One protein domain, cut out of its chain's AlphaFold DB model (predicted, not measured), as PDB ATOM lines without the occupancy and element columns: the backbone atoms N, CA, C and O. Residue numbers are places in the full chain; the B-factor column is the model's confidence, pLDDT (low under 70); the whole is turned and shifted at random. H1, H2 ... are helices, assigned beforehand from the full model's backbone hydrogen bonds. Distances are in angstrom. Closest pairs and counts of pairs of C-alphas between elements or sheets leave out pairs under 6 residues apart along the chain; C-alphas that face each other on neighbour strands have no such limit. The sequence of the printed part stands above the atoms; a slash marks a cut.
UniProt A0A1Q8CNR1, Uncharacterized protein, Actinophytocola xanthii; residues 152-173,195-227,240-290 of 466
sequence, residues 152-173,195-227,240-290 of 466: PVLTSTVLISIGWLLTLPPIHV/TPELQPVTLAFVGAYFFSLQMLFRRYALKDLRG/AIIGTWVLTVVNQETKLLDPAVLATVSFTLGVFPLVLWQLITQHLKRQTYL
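AT A GLANCE: This is residues 152 to 173, 195 to 227 and 240 to 290 of the 466 residues of an uncharacterized protein of Actinophytocola xanthii (UniProt A0A1Q8CNR1). A loose, flat group of helices has the long helix H2 in the middle, with H1 on one side of its first half and the helical hairpin of H3 and H4 on the other; H2, H3 and H4 make a small up-and-down bundle. H5 turns away steeply from the end of H4 as an arm, with residues 278 to 290 sticking out, and the far end of H2, residues 218 to 221, sticks out too. The printed part has 106 residues with five named helices, in the order H1, H2, H3, H4, H5, and no named strand; the class is all helix. The whole is loose, with a radius of gyration of the C-alphas of 16.2 A, and spans 45 by 44 by 20 A.

IN THESE COORDINATES: H1 runs from residue 152 to 167, 22.4 A from first to last C-alpha, beginning at C-alpha 152 (12.359, -20.236, 15.370). H2 holds residues 200 to 221 and is the longest, 31.9 A, beginning at C-alpha 200 (-2.433, -8.952, 34.136). H3 is residues 240 to 254, 20.6 A. H4 is residues 259 to 271, 18.8 A. H5 is residues 273 to 287, 21.9 A, ending at C-alpha 287 (-23.495, -4.723, 19.548).

HOW THE PARTS SIT: H2 is the hub and touches three helices. With residues 202 to 209 alone it touches residues 160 to 167 of H1; the closest C-alphas are those of Thr 167 and Thr 202, 5.4 A apart, and the two run opposite ways at a tilt of 36 degrees, only just steep. H2 touches H4, the closest C-alphas being those of Ala 208 and Gly 270 at 4.0 A, the same way at a shallow tilt of 26 degrees. With residues 200 to 208 alone H2 touches H3, closest at the C-alphas of Ala 204 and Ala 240, 5.7 A, opposite ways at a shallow tilt of 30 degrees. H3 and H4 are a hairpin that touches closest at the C-alphas of Ala 240 and Gly 270, 4.7 A, at a shallow tilt of 28 degrees. H5 is close but not clearly touching to H4, the closest C-alphas being those of Leu 269 and Val 275 at 6.3 A, with a steep tilt of 59 degrees. H5 is only just apart from H2, at 8.4 A. In H1, H2, H3 and H4 every O i to N i+4 pair is within hydrogen-bond range; in H5 10 of 11 are.

THE WHOLE: The C-alphas of Val 173 and Tyr 289 are the two farthest apart, 57.3 A. Residues 174 to 194 and 228 to 239 are not printed, with gaps of 16.4 A and 20.6 A between the C-alphas at the cuts. The links from H3 to H4 and from H4 to H5 are tight. The mean pLDDT of the printed part is 83.7; residues 171 to 173 and 273 to 290 are under 70.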
ATOM      1  N   PRO A 152      13.574 -20.341  14.559       91.06
ATOM      2  CA  PRO A 152      12.359 -20.236  15.370       91.06
ATOM      3  C   PRO A 152      12.570 -20.536  16.856       91.06
ATOM      4  O   PRO A 152      11.945 -19.915  17.717       91.06
ATOM      5  N   VAL A 153      13.456 -21.487  17.161       89.75
ATOM      6  CA  VAL A 153      13.773 -21.883  18.536       89.75
ATOM      7  C   VAL A 153      14.467 -20.729  19.246       89.75
ATOM      8  O   VAL A 153      14.043 -20.352  20.337       89.75
ATOM      9  N   LEU A 154      15.459 -20.103  18.606       89.75
ATOM     10  CA  LEU A 154      16.141 -18.922  19.138       89.75
ATOM     11  C   LEU A 154      15.161 -17.765  19.365       89.75
ATOM     12  O   LEU A 154      15.120 -17.228  20.470       89.75
ATOM     13  N   THR A 155      14.315 -17.443  18.381       92.06
ATOM     14  CA  THR A 155      13.303 -16.379  18.507       92.06
ATOM     15  C   THR A 155      12.365 -16.626  19.686       92.06
ATOM     16  O   THR A 155      12.167 -15.742  20.520       92.06
ATOM     17  N   SER A 156      11.833 -17.844  19.808       94.25
ATOM     18  CA  SER A 156      10.957 -18.197  20.929       94.25
ATOM     19  C   SER A 156      11.685 -18.148  22.276       94.25
ATOM     20  O   SER A 156      11.110 -17.702  23.262       94.25
ATOM     21  N   THR A 157      12.964 -18.537  22.319       92.00
ATOM     22  CA  THR A 157      13.783 -18.520  23.539       92.00
ATOM     23  C   THR A 157      14.028 -17.089  24.000       92.00
ATOM     24  O   THR A 157      13.892 -16.804  25.188       92.00
ATOM     25  N   VAL A 158      14.324 -16.170  23.075       92.06
ATOM     26  CA  VAL A 158      14.471 -14.737  23.374       92.06
ATOM     27  C   VAL A 158      13.158 -14.158  23.903       92.06
ATOM     28  O   VAL A 158      13.163 -13.520  24.952       92.06
ATOM     29  N   LEU A 159      12.027 -14.432  23.244       94.75
ATOM     30  CA  LEU A 159      10.711 -13.958  23.696       94.75
ATOM     31  C   LEU A 159      10.337 -14.496  25.082       94.75
ATOM     32  O   LEU A 159       9.871 -13.741  25.933       94.75
ATOM     33  N   ILE A 160      10.573 -15.785  25.329       93.94
ATOM     34  CA  ILE A 160      10.351 -16.414  26.637       93.94
ATOM     35  C   ILE A 160      11.271 -15.796  27.691       93.94
ATOM     36  O   ILE A 160      10.819 -15.538  28.803       93.94
ATOM     37  N   SER A 161      12.527 -15.508  27.341       90.88
ATOM     38  CA  SER A 161      13.484 -14.868  28.248       90.88
ATOM     39  C   SER A 161      13.042 -13.463  28.643       90.88
ATOM     40  O   SER A 161      13.078 -13.129  29.824       90.88
ATOM     41  N   ILE A 162      12.566 -12.668  27.682       91.75
ATOM     42  CA  ILE A 162      11.995 -11.341  27.949       91.75
ATOM     43  C   ILE A 162      10.760 -11.468  28.845       91.75
ATOM     44  O   ILE A 162      10.660 -10.761  29.843       91.75
ATOM     45  N   GLY A 163       9.842 -12.388  28.534       91.31
ATOM     46  CA  GLY A 163       8.637 -12.596  29.337       91.31
ATOM     47  C   GLY A 163       8.951 -12.982  30.784       91.31
ATOM     48  O   GLY A 163       8.413 -12.379  31.708       91.31
ATOM     49  N   TRP A 164       9.888 -13.909  30.995       92.19
ATOM     50  CA  TRP A 164      10.320 -14.290  32.340       92.19
ATOM     51  C   TRP A 164      11.050 -13.161  33.072       92.19
ATOM     52  O   TRP A 164      10.798 -12.965  34.260       92.19
ATOM     53  N   LEU A 165      11.873 -12.369  32.377       87.44
ATOM     54  CA  LEU A 165      12.525 -11.191  32.955       87.44
ATOM     55  C   LEU A 165      11.507 -10.133  33.405       87.44
ATOM     56  O   LEU A 165      11.705  -9.507  34.442       87.44
ATOM     57  N   LEU A 166      10.402  -9.965  32.671       87.75
ATOM     58  CA  LEU A 166       9.297  -9.090  33.075       87.75
ATOM     59  C   LEU A 166       8.504  -9.661  34.257       87.75
ATOM     60  O   LEU A 166       8.079  -8.909  35.125       87.75
ATOM     61  N   THR A 167       8.302 -10.983  34.320       88.75
ATOM     62  CA  THR A 167       7.582 -11.609  35.450       88.75
ATOM     63  C   THR A 167       8.388 -11.618  36.747       88.75
ATOM     64  O   THR A 167       7.820 -11.561  37.837       88.75
ATOM     65  N   LEU A 168       9.712 -11.709  36.616       85.62
ATOM     66  CA  LEU A 168      10.672 -11.801  37.702       85.62
ATOM     67  C   LEU A 168      11.819 -10.803  37.446       85.62
ATOM     68  O   LEU A 168      12.939 -11.228  37.149       85.62
ATOM     69  N   PRO A 169      11.590  -9.487  37.643       79.62
ATOM     70  CA  PRO A 169      12.601  -8.451  37.407       79.62
ATOM     71  C   PRO A 169      13.856  -8.632  38.276       79.62
ATOM     72  O   PRO A 169      13.788  -9.257  39.338       79.62
ATOM     73  N   PRO A 170      15.023  -8.117  37.855       70.06
ATOM     74  CA  PRO A 170      16.255  -8.260  38.622       70.06
ATOM     75  C   PRO A 170      16.138  -7.583  39.996       70.06
ATOM     76  O   PRO A 170      15.710  -6.433  40.113       70.06
ATOM     77  N   ILE A 171      16.535  -8.308  41.047       68.25
ATOM     78  CA  ILE A 171      16.593  -7.769  42.411       68.25
ATOM     79  C   ILE A 171      17.729  -6.746  42.460       68.25
ATOM     80  O   ILE A 171      18.872  -7.060  42.125       68.25
ATOM     81  N   HIS A 172      17.421  -5.525  42.891       60.50
ATOM     82  CA  HIS A 172      18.430  -4.503  43.131       60.50
ATOM     83  C   HIS A 172      19.052  -4.775  44.503       60.50
ATOM     84  O   HIS A 172      18.388  -4.644  45.530       60.50
ATOM     85  N   VAL A 173      20.318  -5.194  44.528       55.56
ATOM     86  CA  VAL A 173      21.077  -5.388  45.771       55.56
ATOM     87  C   VAL A 173      21.471  -4.005  46.295       55.56
ATOM     88  O   VAL A 173      22.544  -3.495  45.988       55.56
ATOM     89  N   THR A 195       8.449 -14.477  44.526       73.31
ATOM     90  CA  THR A 195       7.116 -13.939  44.233       73.31
ATOM     91  C   THR A 195       7.130 -13.191  42.897       73.31
ATOM     92  O   THR A 195       7.868 -12.208  42.773       73.31
ATOM     93  N   PRO A 196       6.345 -13.627  41.896       76.94
ATOM     94  CA  PRO A 196       6.231 -12.921  40.627       76.94
ATOM     95  C   PRO A 196       5.425 -11.633  40.793       76.94
ATOM     96  O   PRO A 196       4.524 -11.553  41.633       76.94
ATOM     97  N   GLU A 197       5.691 -10.639  39.947       76.44
ATOM     98  CA  GLU A 197       4.800  -9.484  39.848       76.44
ATOM     99  C   GLU A 197       3.489  -9.914  39.180       76.44
ATOM    100  O   GLU A 197       3.471 -10.304  38.011       76.44
ATOM    101  N   LEU A 198       2.379  -9.859  39.922       80.00
ATOM    102  CA  LEU A 198       1.051 -10.314  39.484       80.00
ATOM    103  C   LEU A 198       0.320  -9.263  38.632       80.00
ATOM    104  O   LEU A 198      -0.829  -8.908  38.892       80.00
ATOM    105  N   GLN A 199       0.986  -8.750  37.603       88.88
ATOM    106  CA  GLN A 199       0.345  -7.891  36.616       88.88
ATOM    107  C   GLN A 199      -0.511  -8.739  35.652       88.88
ATOM    108  O   GLN A 199      -0.155  -9.877  35.339       88.88
ATOM    109  N   PRO A 200      -1.623  -8.212  35.108       91.75
ATOM    110  CA  PRO A 200      -2.433  -8.952  34.136       91.75
ATOM    111  C   PRO A 200      -1.604  -9.493  32.957       91.75
ATOM    112  O   PRO A 200      -1.773 -10.638  32.541       91.75
ATOM    113  N   VAL A 201      -0.652  -8.697  32.460       92.88
ATOM    114  CA  VAL A 201       0.207  -9.048  31.317       92.88
ATOM    115  C   VAL A 201       1.170 -10.191  31.649       92.88
ATOM    116  O   VAL A 201       1.330 -11.110  30.844       92.88
ATOM    117  N   THR A 202       1.788 -10.177  32.833       92.81
ATOM    118  CA  THR A 202       2.705 -11.246  33.261       92.81
ATOM    119  C   THR A 202       1.942 -12.550  33.477       92.81
ATOM    120  O   THR A 202       2.419 -13.609  33.077       92.81
ATOM    121  N   LEU A 203       0.712 -12.489  33.994       93.56
ATOM    122  CA  LEU A 203      -0.166 -13.657  34.120       93.56
ATOM    123  C   LEU A 203      -0.575 -14.245  32.765       93.56
ATOM    124  O   LEU A 203      -0.587 -15.468  32.609       93.56
ATOM    125  N   ALA A 204      -0.852 -13.400  31.772       94.44
ATOM    126  CA  ALA A 204      -1.110 -13.853  30.407       94.44
ATOM    127  C   ALA A 204       0.107 -14.550  29.794       94.44
ATOM    128  O   ALA A 204      -0.027 -15.616  29.187       94.44
ATOM    129  N   PHE A 205       1.307 -14.005  30.012       95.69
ATOM    130  CA  PHE A 205       2.545 -14.670  29.617       95.69
ATOM    131  C   PHE A 205       2.708 -16.035  30.303       95.69
ATOM    132  O   PHE A 205       2.986 -17.018  29.617       95.69
ATOM    133  N   VAL A 206       2.490 -16.132  31.619       95.00
ATOM    134  CA  VAL A 206       2.600 -17.402  32.365       95.00
ATOM    135  C   VAL A 206       1.618 -18.445  31.815       95.00
ATOM    136  O   VAL A 206       2.002 -19.597  31.599       95.00
ATOM    137  N   GLY A 207       0.378 -18.046  31.509       93.62
ATOM    138  CA  GLY A 207      -0.607 -18.915  30.857       93.62
ATOM    139  C   GLY A 207      -0.168 -19.373  29.461       93.62
ATOM    140  O   GLY A 207      -0.246 -20.563  29.134       93.62
ATOM    141  N   ALA A 208       0.364 -18.456  28.649       95.31
ATOM    142  CA  ALA A 208       0.896 -18.763  27.323       95.31
ATOM    143  C   ALA A 208       2.111 -19.700  27.380       95.31
ATOM    144  O   ALA A 208       2.207 -20.628  26.571       95.31
ATOM    145  N   TYR A 209       3.012 -19.497  28.343       95.50
ATOM    146  CA  TYR A 209       4.174 -20.348  28.589       95.50
ATOM    147  C   TYR A 209       3.748 -21.756  29.015       95.50
ATOM    148  O   TYR A 209       4.210 -22.735  28.425       95.50
ATOM    149  N   PHE A 210       2.816 -21.868  29.966       95.00
ATOM    150  CA  PHE A 210       2.279 -23.148  30.432       95.00
ATOM    151  C   PHE A 210       1.700 -23.975  29.279       95.00
ATOM    152  O   PHE A 210       2.098 -25.126  29.075       95.00
ATOM    153  N   PHE A 211       0.820 -23.374  28.472       93.19
ATOM    154  CA  PHE A 211       0.256 -24.059  27.311       93.19
ATOM    155  C   PHE A 211       1.343 -24.442  26.303       93.19
ATOM    156  O   PHE A 211       1.349 -25.555  25.776       93.19
ATOM    157  N   SER A 212       2.265 -23.520  26.020       94.62
ATOM    158  CA  SER A 212       3.348 -23.752  25.064       94.62
ATOM    159  C   SER A 212       4.211 -24.936  25.482       94.62
ATOM    160  O   SER A 212       4.508 -25.790  24.650       94.62
ATOM    161  N   LEU A 213       4.535 -25.061  26.770       93.88
ATOM    162  CA  LEU A 213       5.301 -26.188  27.289       93.88
ATOM    163  C   LEU A 213       4.543 -27.514  27.140       93.88
ATOM    164  O   LEU A 213       5.120 -28.493  26.665       93.88
ATOM    165  N   GLN A 214       3.248 -27.548  27.470       93.12
ATOM    166  CA  GLN A 214       2.416 -28.741  27.267       93.12
ATOM    167  C   GLN A 214       2.328 -29.136  25.787       93.12
ATOM    168  O   GLN A 214       2.439 -30.316  25.443       93.12
ATOM    169  N   MET A 215       2.163 -28.153  24.900       90.62
ATOM    170  CA  MET A 215       2.096 -28.358  23.455       90.62
ATOM    171  C   MET A 215       3.418 -28.905  22.901       90.62
ATOM    172  O   MET A 215       3.408 -29.909  22.182       90.62
ATOM    173  N   LEU A 216       4.554 -28.312  23.287       92.94
ATOM    174  CA  LEU A 216       5.885 -28.776  22.887       92.94
ATOM    175  C   LEU A 216       6.182 -30.175  23.438       92.94
ATOM    176  O   LEU A 216       6.674 -31.022  22.696       92.94
ATOM    177  N   PHE A 217       5.834 -30.455  24.697       91.94
ATOM    178  CA  PHE A 217       5.999 -31.782  25.292       91.94
ATOM    179  C   PHE A 217       5.161 -32.840  24.563       91.94
ATOM    180  O   PHE A 217       5.666 -33.912  24.221       91.94
ATOM    181  N   ARG A 218       3.898 -32.532  24.243       88.25
ATOM    182  CA  ARG A 218       3.039 -33.431  23.459       88.25
ATOM    183  C   ARG A 218       3.636 -33.698  22.076       88.25
ATOM    184  O   ARG A 218       3.697 -34.852  21.656       88.25
ATOM    185  N   ARG A 219       4.118 -32.663  21.380       89.81
ATOM    186  CA  ARG A 219       4.788 -32.800  20.073       89.81
ATOM    187  C   ARG A 219       6.100 -33.586  20.167       89.81
ATOM    188  O   ARG A 219       6.367 -34.424  19.307       89.81
ATOM    189  N   TYR A 220       6.872 -33.407  21.239       89.56
ATOM    190  CA  TYR A 220       8.062 -34.207  21.537       89.56
ATOM    191  C   TYR A 220       7.717 -35.697  21.680       89.56
ATOM    192  O   TYR A 220       8.326 -36.543  21.018       89.56
ATOM    193  N   ALA A 221       6.701 -36.021  22.487       88.19
ATOM    194  CA  ALA A 221       6.256 -37.396  22.714       88.19
ATOM    195  C   ALA A 221       5.722 -38.060  21.431       88.19
ATOM    196  O   ALA A 221       5.992 -39.236  21.182       88.19
ATOM    197  N   LEU A 222       5.028 -37.293  20.583       85.44
ATOM    198  CA  LEU A 222       4.470 -37.753  19.305       85.44
ATOM    199  C   LEU A 222       5.477 -37.776  18.144       85.44
ATOM    200  O   LEU A 222       5.109 -38.126  17.026       85.44
ATOM    201  N   LYS A 223       6.751 -37.451  18.387       86.44
ATOM    202  CA  LYS A 223       7.794 -37.358  17.352       86.44
ATOM    203  C   LYS A 223       7.483 -36.350  16.237       86.44
ATOM    204  O   LYS A 223       7.792 -36.603  15.075       86.44
ATOM    205  N   ASP A 224       6.895 -35.218  16.610       85.25
ATOM    206  CA  ASP A 224       6.466 -34.126  15.726       85.25
ATOM    207  C   ASP A 224       6.941 -32.758  16.263       85.25
ATOM    208  O   ASP A 224       6.233 -31.749  16.254       85.25
ATOM    209  N   LEU A 225       8.158 -32.717  16.816       87.75
ATOM    210  CA  LEU A 225       8.748 -31.475  17.308       87.75
ATOM    211  C   LEU A 225       9.596 -30.816  16.215       87.75
ATOM    212  O   LEU A 225      10.807 -31.018  16.131       87.75
ATOM    213  N   ARG A 226       8.932 -30.026  15.370       84.94
ATOM    214  CA  ARG A 226       9.552 -29.223  14.305       84.94
ATOM    215  C   ARG A 226       9.908 -27.816  14.798       84.94
ATOM    216  O   ARG A 226       9.337 -27.331  15.776       84.94
ATOM    217  N   GLY A 227      10.811 -27.130  14.091       84.19
ATOM    218  CA  GLY A 227      11.121 -25.716  14.355       84.19
ATOM    219  C   GLY A 227       9.885 -24.811  14.240       84.19
ATOM    220  O   GLY A 227       9.696 -23.913  15.055       84.19
ATOM    221  N   ALA A 240      -1.145 -13.303  23.400       92.00
ATOM    222  CA  ALA A 240      -1.536 -13.234  24.804       92.00
ATOM    223  C   ALA A 240      -1.256 -11.845  25.397       92.00
ATOM    224  O   ALA A 240      -2.137 -11.253  26.014       92.00
ATOM    225  N   ILE A 241      -0.063 -11.296  25.147       92.56
ATOM    226  CA  ILE A 241       0.336  -9.968  25.636       92.56
ATOM    227  C   ILE A 241      -0.541  -8.874  25.016       92.56
ATOM    228  O   ILE A 241      -1.131  -8.076  25.743       92.56
ATOM    229  N   ILE A 242      -0.678  -8.867  23.684       91.94
ATOM    230  CA  ILE A 242      -1.500  -7.878  22.969       91.94
ATOM    231  C   ILE A 242      -2.965  -7.978  23.407       91.94
ATOM    232  O   ILE A 242      -3.597  -6.962  23.695       91.94
ATOM    233  N   GLY A 243      -3.504  -9.196  23.492       89.25
ATOM    234  CA  GLY A 243      -4.880  -9.437  23.915       89.25
ATOM    235  C   GLY A 243      -5.148  -8.926  25.329       89.25
ATOM    236  O   GLY A 243      -6.175  -8.291  25.567       89.25
ATOM    237  N   THR A 244      -4.208  -9.128  26.254       91.94
ATOM    238  CA  THR A 244      -4.327  -8.601  27.614       91.94
ATOM    239  C   THR A 244      -4.205  -7.085  27.663       91.94
ATOM    240  O   THR A 244      -4.962  -6.469  28.406       91.94
ATOM    241  N   TRP A 245      -3.343  -6.454  26.860       92.00
ATOM    242  CA  TRP A 245      -3.312  -4.987  26.773       92.00
ATOM    243  C   TRP A 245      -4.658  -4.414  26.334       92.00
ATOM    244  O   TRP A 245      -5.202  -3.544  27.016       92.00
ATOM    245  N   VAL A 246      -5.245  -4.955  25.264       89.75
ATOM    246  CA  VAL A 246      -6.580  -4.540  24.807       89.75
ATOM    247  C   VAL A 246      -7.616  -4.740  25.915       89.75
ATOM    248  O   VAL A 246      -8.385  -3.827  26.209       89.75
ATOM    249  N   LEU A 247      -7.597  -5.895  26.587       87.50
ATOM    250  CA  LEU A 247      -8.510  -6.183  27.691       87.50
ATOM    251  C   LEU A 247      -8.349  -5.194  28.854       87.50
ATOM    252  O   LEU A 247      -9.348  -4.735  29.403       87.50
ATOM    253  N   THR A 248      -7.115  -4.838  29.219       90.06
ATOM    254  CA  THR A 248      -6.855  -3.874  30.298       90.06
ATOM    255  C   THR A 248      -7.373  -2.479  29.957       90.06
ATOM    256  O   THR A 248      -8.010  -1.869  30.810       90.06
ATOM    257  N   VAL A 249      -7.190  -2.011  28.717       90.25
ATOM    258  CA  VAL A 249      -7.706  -0.710  28.255       90.25
ATOM    259  C   VAL A 249      -9.237  -0.699  28.260       90.25
ATOM    260  O   VAL A 249      -9.852   0.211  28.807       90.25
ATOM    261  N   VAL A 250      -9.876  -1.747  27.731       86.38
ATOM    262  CA  VAL A 250     -11.345  -1.856  27.744       86.38
ATOM    263  C   VAL A 250     -11.885  -1.913  29.175       86.38
ATOM    264  O   VAL A 250     -12.907  -1.294  29.480       86.38
ATOM    265  N   ASN A 251     -11.210  -2.630  30.076       87.81
ATOM    266  CA  ASN A 251     -11.637  -2.723  31.468       87.81
ATOM    267  C   ASN A 251     -11.444  -1.409  32.242       87.81
ATOM    268  O   ASN A 251     -12.203  -1.150  33.171       87.81
ATOM    269  N   GLN A 252     -10.472  -0.571  31.867       88.56
ATOM    270  CA  GLN A 252     -10.299   0.759  32.464       88.56
ATOM    271  C   GLN A 252     -11.504   1.669  32.186       88.56
ATOM    272  O   GLN A 252     -11.985   2.329  33.105       88.56
ATOM    273  N   GLU A 253     -12.026   1.642  30.958       87.94
ATOM    274  CA  GLU A 253     -13.194   2.439  30.552       87.94
ATOM    275  C   GLU A 253     -14.510   1.869  31.096       87.94
ATOM    276  O   GLU A 253     -15.371   2.593  31.592       87.94
ATOM    277  N   THR A 254     -14.679   0.548  31.013       84.94
ATOM    278  CA  THR A 254     -15.968  -0.099  31.300       84.94
ATOM    279  C   THR A 254     -16.121  -0.550  32.754       84.94
ATOM    280  O   THR A 254     -17.248  -0.729  33.213       84.94
ATOM    281  N   LYS A 255     -15.005  -0.743  33.477       86.94
ATOM    282  CA  LYS A 255     -14.934  -1.267  34.856       86.94
ATOM    283  C   LYS A 255     -15.770  -2.537  35.078       86.94
ATOM    284  O   LYS A 255     -16.305  -2.750  36.160       86.94
ATOM    285  N   LEU A 256     -15.899  -3.369  34.042       79.19
ATOM    286  CA  LEU A 256     -16.753  -4.560  34.060       79.19
ATOM    287  C   LEU A 256     -16.168  -5.713  34.879       79.19
ATOM    288  O   LEU A 256     -16.923  -6.539  35.384       79.19
ATOM    289  N   LEU A 257     -14.840  -5.806  34.959       84.81
ATOM    290  CA  LEU A 257     -14.133  -6.890  35.631       84.81
ATOM    291  C   LEU A 257     -13.379  -6.357  36.845       84.81
ATOM    292  O   LEU A 257     -12.553  -5.445  36.731       84.81
ATOM    293  N   ASP A 258     -13.595  -7.008  37.984       89.19
ATOM    294  CA  ASP A 258     -12.779  -6.800  39.176       89.19
ATOM    295  C   ASP A 258     -11.305  -7.137  38.894       89.19
ATOM    296  O   ASP A 258     -11.019  -8.030  38.089       89.19
ATOM    297  N   PRO A 259     -10.338  -6.506  39.590       87.81
ATOM    298  CA  PRO A 259      -8.910  -6.743  39.358       87.81
ATOM    299  C   PRO A 259      -8.493  -8.222  39.449       87.81
ATOM    300  O   PRO A 259      -7.689  -8.694  38.645       87.81
ATOM    301  N   ALA A 260      -9.079  -8.981  40.382       87.62
ATOM    302  CA  ALA A 260      -8.816 -10.414  40.534       87.62
ATOM    303  C   ALA A 260      -9.373 -11.245  39.360       87.62
ATOM    304  O   ALA A 260      -8.742 -12.201  38.894       87.62
ATOM    305  N   VAL A 261     -10.541 -10.859  38.841       86.94
ATOM    306  CA  VAL A 261     -11.151 -11.500  37.670       86.94
ATOM    307  C   VAL A 261     -10.353 -11.155  36.416       86.94
ATOM    308  O   VAL A 261     -10.052 -12.048  35.629       86.94
ATOM    309  N   LEU A 262      -9.916  -9.903  36.265       90.00
ATOM    310  CA  LEU A 262      -9.059  -9.458  35.165       90.00
ATOM    311  C   LEU A 262      -7.749 -10.259  35.105       90.00
ATOM    312  O   LEU A 262      -7.343 -10.698  34.029       90.00
ATOM    313  N   ALA A 263      -7.118 -10.496  36.255       89.81
ATOM    314  CA  ALA A 263      -5.932 -11.341  36.384       89.81
ATOM    315  C   ALA A 263      -6.195 -12.792  35.924       89.81
ATOM    316  O   ALA A 263      -5.449 -13.337  35.107       89.81
ATOM    317  N   THR A 264      -7.298 -13.391  36.381       89.56
ATOM    318  CA  THR A 264      -7.692 -14.768  36.026       89.56
ATOM    319  C   THR A 264      -8.030 -14.911  34.539       89.56
ATOM    320  O   THR A 264      -7.607 -15.865  33.875       89.56
ATOM    321  N   VAL A 265      -8.758 -13.940  33.983       89.06
ATOM    322  CA  VAL A 265      -9.088 -13.887  32.554       89.06
ATOM    323  C   VAL A 265      -7.818 -13.707  31.730       89.06
ATOM    324  O   VAL A 265      -7.663 -14.392  30.725       89.06
ATOM    325  N   SER A 266      -6.877 -12.874  32.176       91.62
ATOM    326  CA  SER A 266      -5.600 -12.669  31.480       91.62
ATOM    327  C   SER A 266      -4.769 -13.951  31.416       91.62
ATOM    328  O   SER A 266      -4.290 -14.311  30.344       91.62
ATOM    329  N   PHE A 267      -4.677 -14.708  32.516       92.75
ATOM    330  CA  PHE A 267      -4.053 -16.036  32.498       92.75
ATOM    331  C   PHE A 267      -4.745 -16.978  31.502       92.75
ATOM    332  O   PHE A 267      -4.093 -17.596  30.658       92.75
ATOM    333  N   THR A 268      -6.078 -17.044  31.558       90.81
ATOM    334  CA  THR A 268      -6.885 -17.898  30.673       90.81
ATOM    335  C   THR A 268      -6.699 -17.524  29.201       90.81
ATOM    336  O   THR A 268      -6.607 -18.409  28.349       90.81
ATOM    337  N   LEU A 269      -6.571 -16.227  28.909       90.06
ATOM    338  CA  LEU A 269      -6.300 -15.693  27.578       90.06
ATOM    339  C   LEU A 269      -4.966 -16.203  27.024       90.06
ATOM    340  O   LEU A 269      -4.882 -16.577  25.855       90.06
ATOM    341  N   GLY A 270      -3.943 -16.277  27.879       90.00
ATOM    342  CA  GLY A 270      -2.656 -16.872  27.534       90.00
ATOM    343  C   GLY A 270      -2.753 -18.360  27.201       90.00
ATOM    344  O   GLY A 270      -2.192 -18.821  26.201       90.00
ATOM    345  N   VAL A 271      -3.499 -19.123  28.007       89.06
ATOM    346  CA  VAL A 271      -3.681 -20.568  27.785       89.06
ATOM    347  C   VAL A 271      -4.453 -20.826  26.484       89.06
ATOM    348  O   VAL A 271      -4.014 -21.611  25.633       89.06
ATOM    349  N   PHE A 272      -5.566 -20.120  26.280       84.25
ATOM    350  CA  PHE A 272      -6.466 -20.293  25.141       84.25
ATOM    351  C   PHE A 272      -6.674 -18.975  24.378       84.25
ATOM    352  O   PHE A 272      -7.693 -18.311  24.569       84.25
ATOM    353  N   PRO A 273      -5.793 -18.631  23.419       67.19
ATOM    354  CA  PRO A 273      -5.947 -17.421  22.611       67.19
ATOM    355  C   PRO A 273      -7.277 -17.374  21.849       67.19
ATOM    356  O   PRO A 273      -7.814 -16.301  21.621       67.19
ATOM    357  N   LEU A 274      -7.856 -18.529  21.494       67.19
ATOM    358  CA  LEU A 274      -9.161 -18.612  20.821       67.19
ATOM    359  C   LEU A 274     -10.320 -18.061  21.672       67.19
ATOM    360  O   LEU A 274     -11.323 -17.618  21.111       67.19
ATOM    361  N   VAL A 275     -10.177 -18.020  23.003       63.03
ATOM    362  CA  VAL A 275     -11.149 -17.366  23.894       63.03
ATOM    363  C   VAL A 275     -11.210 -15.863  23.606       63.03
ATOM    364  O   VAL A 275     -12.295 -15.290  23.661       63.03
ATOM    365  N   LEU A 276     -10.099 -15.237  23.187       61.31
ATOM    366  CA  LEU A 276     -10.085 -13.836  22.748       61.31
ATOM    367  C   LEU A 276     -11.108 -13.604  21.633       61.31
ATOM    368  O   LEU A 276     -11.902 -12.671  21.701       61.31
ATOM    369  N   TRP A 277     -11.126 -14.483  20.627       63.50
ATOM    370  CA  TRP A 277     -12.048 -14.366  19.499       63.50
ATOM    371  C   TRP A 277     -13.503 -14.569  19.919       63.50
ATOM    372  O   TRP A 277     -14.397 -13.879  19.435       63.50
ATOM    373  N   GLN A 278     -13.762 -15.480  20.857       68.56
ATOM    374  CA  GLN A 278     -15.107 -15.701  21.388       68.56
ATOM    375  C   GLN A 278     -15.614 -14.493  22.183       68.56
ATOM    376  O   GLN A 278     -16.759 -14.091  21.994       68.56
ATOM    377  N   LEU A 279     -14.757 -13.865  22.993       64.75
ATOM    378  CA  LEU A 279     -15.093 -12.641  23.725       64.75
ATOM    379  C   LEU A 279     -15.341 -11.472  22.765       64.75
ATOM    380  O   LEU A 279     -16.382 -10.822  22.850       64.75
ATOM    381  N   ILE A 280     -14.442 -11.257  21.796       64.62
ATOM    382  CA  ILE A 280     -14.606 -10.226  20.760       64.62
ATOM    383  C   ILE A 280     -15.918 -10.445  20.007       64.62
ATOM    384  O   ILE A 280     -16.712  -9.519  19.889       64.62
ATOM    385  N   THR A 281     -16.178 -11.661  19.525       66.81
ATOM    386  CA  THR A 281     -17.387 -11.953  18.741       66.81
ATOM    387  C   THR A 281     -18.660 -11.923  19.574       66.81
ATOM    388  O   THR A 281     -19.687 -11.522  19.039       66.81
ATOM    389  N   GLN A 282     -18.644 -12.290  20.858       65.88
ATOM    390  CA  GLN A 282     -19.809 -12.116  21.730       65.88
ATOM    391  C   GLN A 282     -20.127 -10.638  21.954       65.88
ATOM    392  O   GLN A 282     -21.295 -10.255  21.867       65.88
ATOM    393  N   HIS A 283     -19.113  -9.801  22.180       60.72
ATOM    394  CA  HIS A 283     -19.308  -8.359  22.319       60.72
ATOM    395  C   HIS A 283     -19.735  -7.709  20.996       60.72
ATOM    396  O   HIS A 283     -20.707  -6.954  20.986       60.72
ATOM    397  N   LEU A 284     -19.114  -8.079  19.868       63.06
ATOM    398  CA  LEU A 284     -19.525  -7.616  18.540       63.06
ATOM    399  C   LEU A 284     -20.938  -8.077  18.193       63.06
ATOM    400  O   LEU A 284     -21.715  -7.257  17.736       63.06
ATOM    401  N   LYS A 285     -21.319  -9.336  18.441       60.12
ATOM    402  CA  LYS A 285     -22.683  -9.834  18.169       60.12
ATOM    403  C   LYS A 285     -23.735  -9.173  19.052       60.12
ATOM    404  O   LYS A 285     -24.850  -8.936  18.604       60.12
ATOM    405  N   ARG A 286     -23.390  -8.859  20.303       59.72
ATOM    406  CA  ARG A 286     -24.271  -8.104  21.205       59.72
ATOM    407  C   ARG A 286     -24.467  -6.661  20.732       59.72
ATOM    408  O   ARG A 286     -25.509  -6.078  21.007       59.72
ATOM    409  N   GLN A 287     -23.484  -6.105  20.025       55.16
ATOM    410  CA  GLN A 287     -23.495  -4.723  19.548       55.16
ATOM    411  C   GLN A 287     -23.882  -4.589  18.060       55.16
ATOM    412  O   GLN A 287     -24.297  -3.518  17.631       55.16
ATOM    413  N   THR A 288     -23.805  -5.671  17.279       52.88
ATOM    414  CA  THR A 288     -24.116  -5.735  15.844       52.88
ATOM    415  C   THR A 288     -24.796  -7.063  15.484       52.88
ATOM    416  O   THR A 288     -24.240  -8.142  15.678       52.88
ATOM    417  N   TYR A 289     -26.003  -6.988  14.912       53.22
ATOM    418  CA  TYR A 289     -26.823  -8.119  14.435       53.22
ATOM    419  C   TYR A 289     -26.278  -8.775  13.144       53.22
ATOM    420  O   TYR A 289     -27.035  -9.106  12.233       53.22
ATOM    421  N   LEU A 290     -24.960  -8.940  13.009       50.84
ATOM    422  CA  LEU A 290     -24.361  -9.567  11.829       50.84
ATOM    423  C   LEU A 290     -24.243 -11.085  12.019       50.84
ATOM    424  O   LEU A 290     -23.353 -11.603  12.696       50.84
TER     425      LEU A 290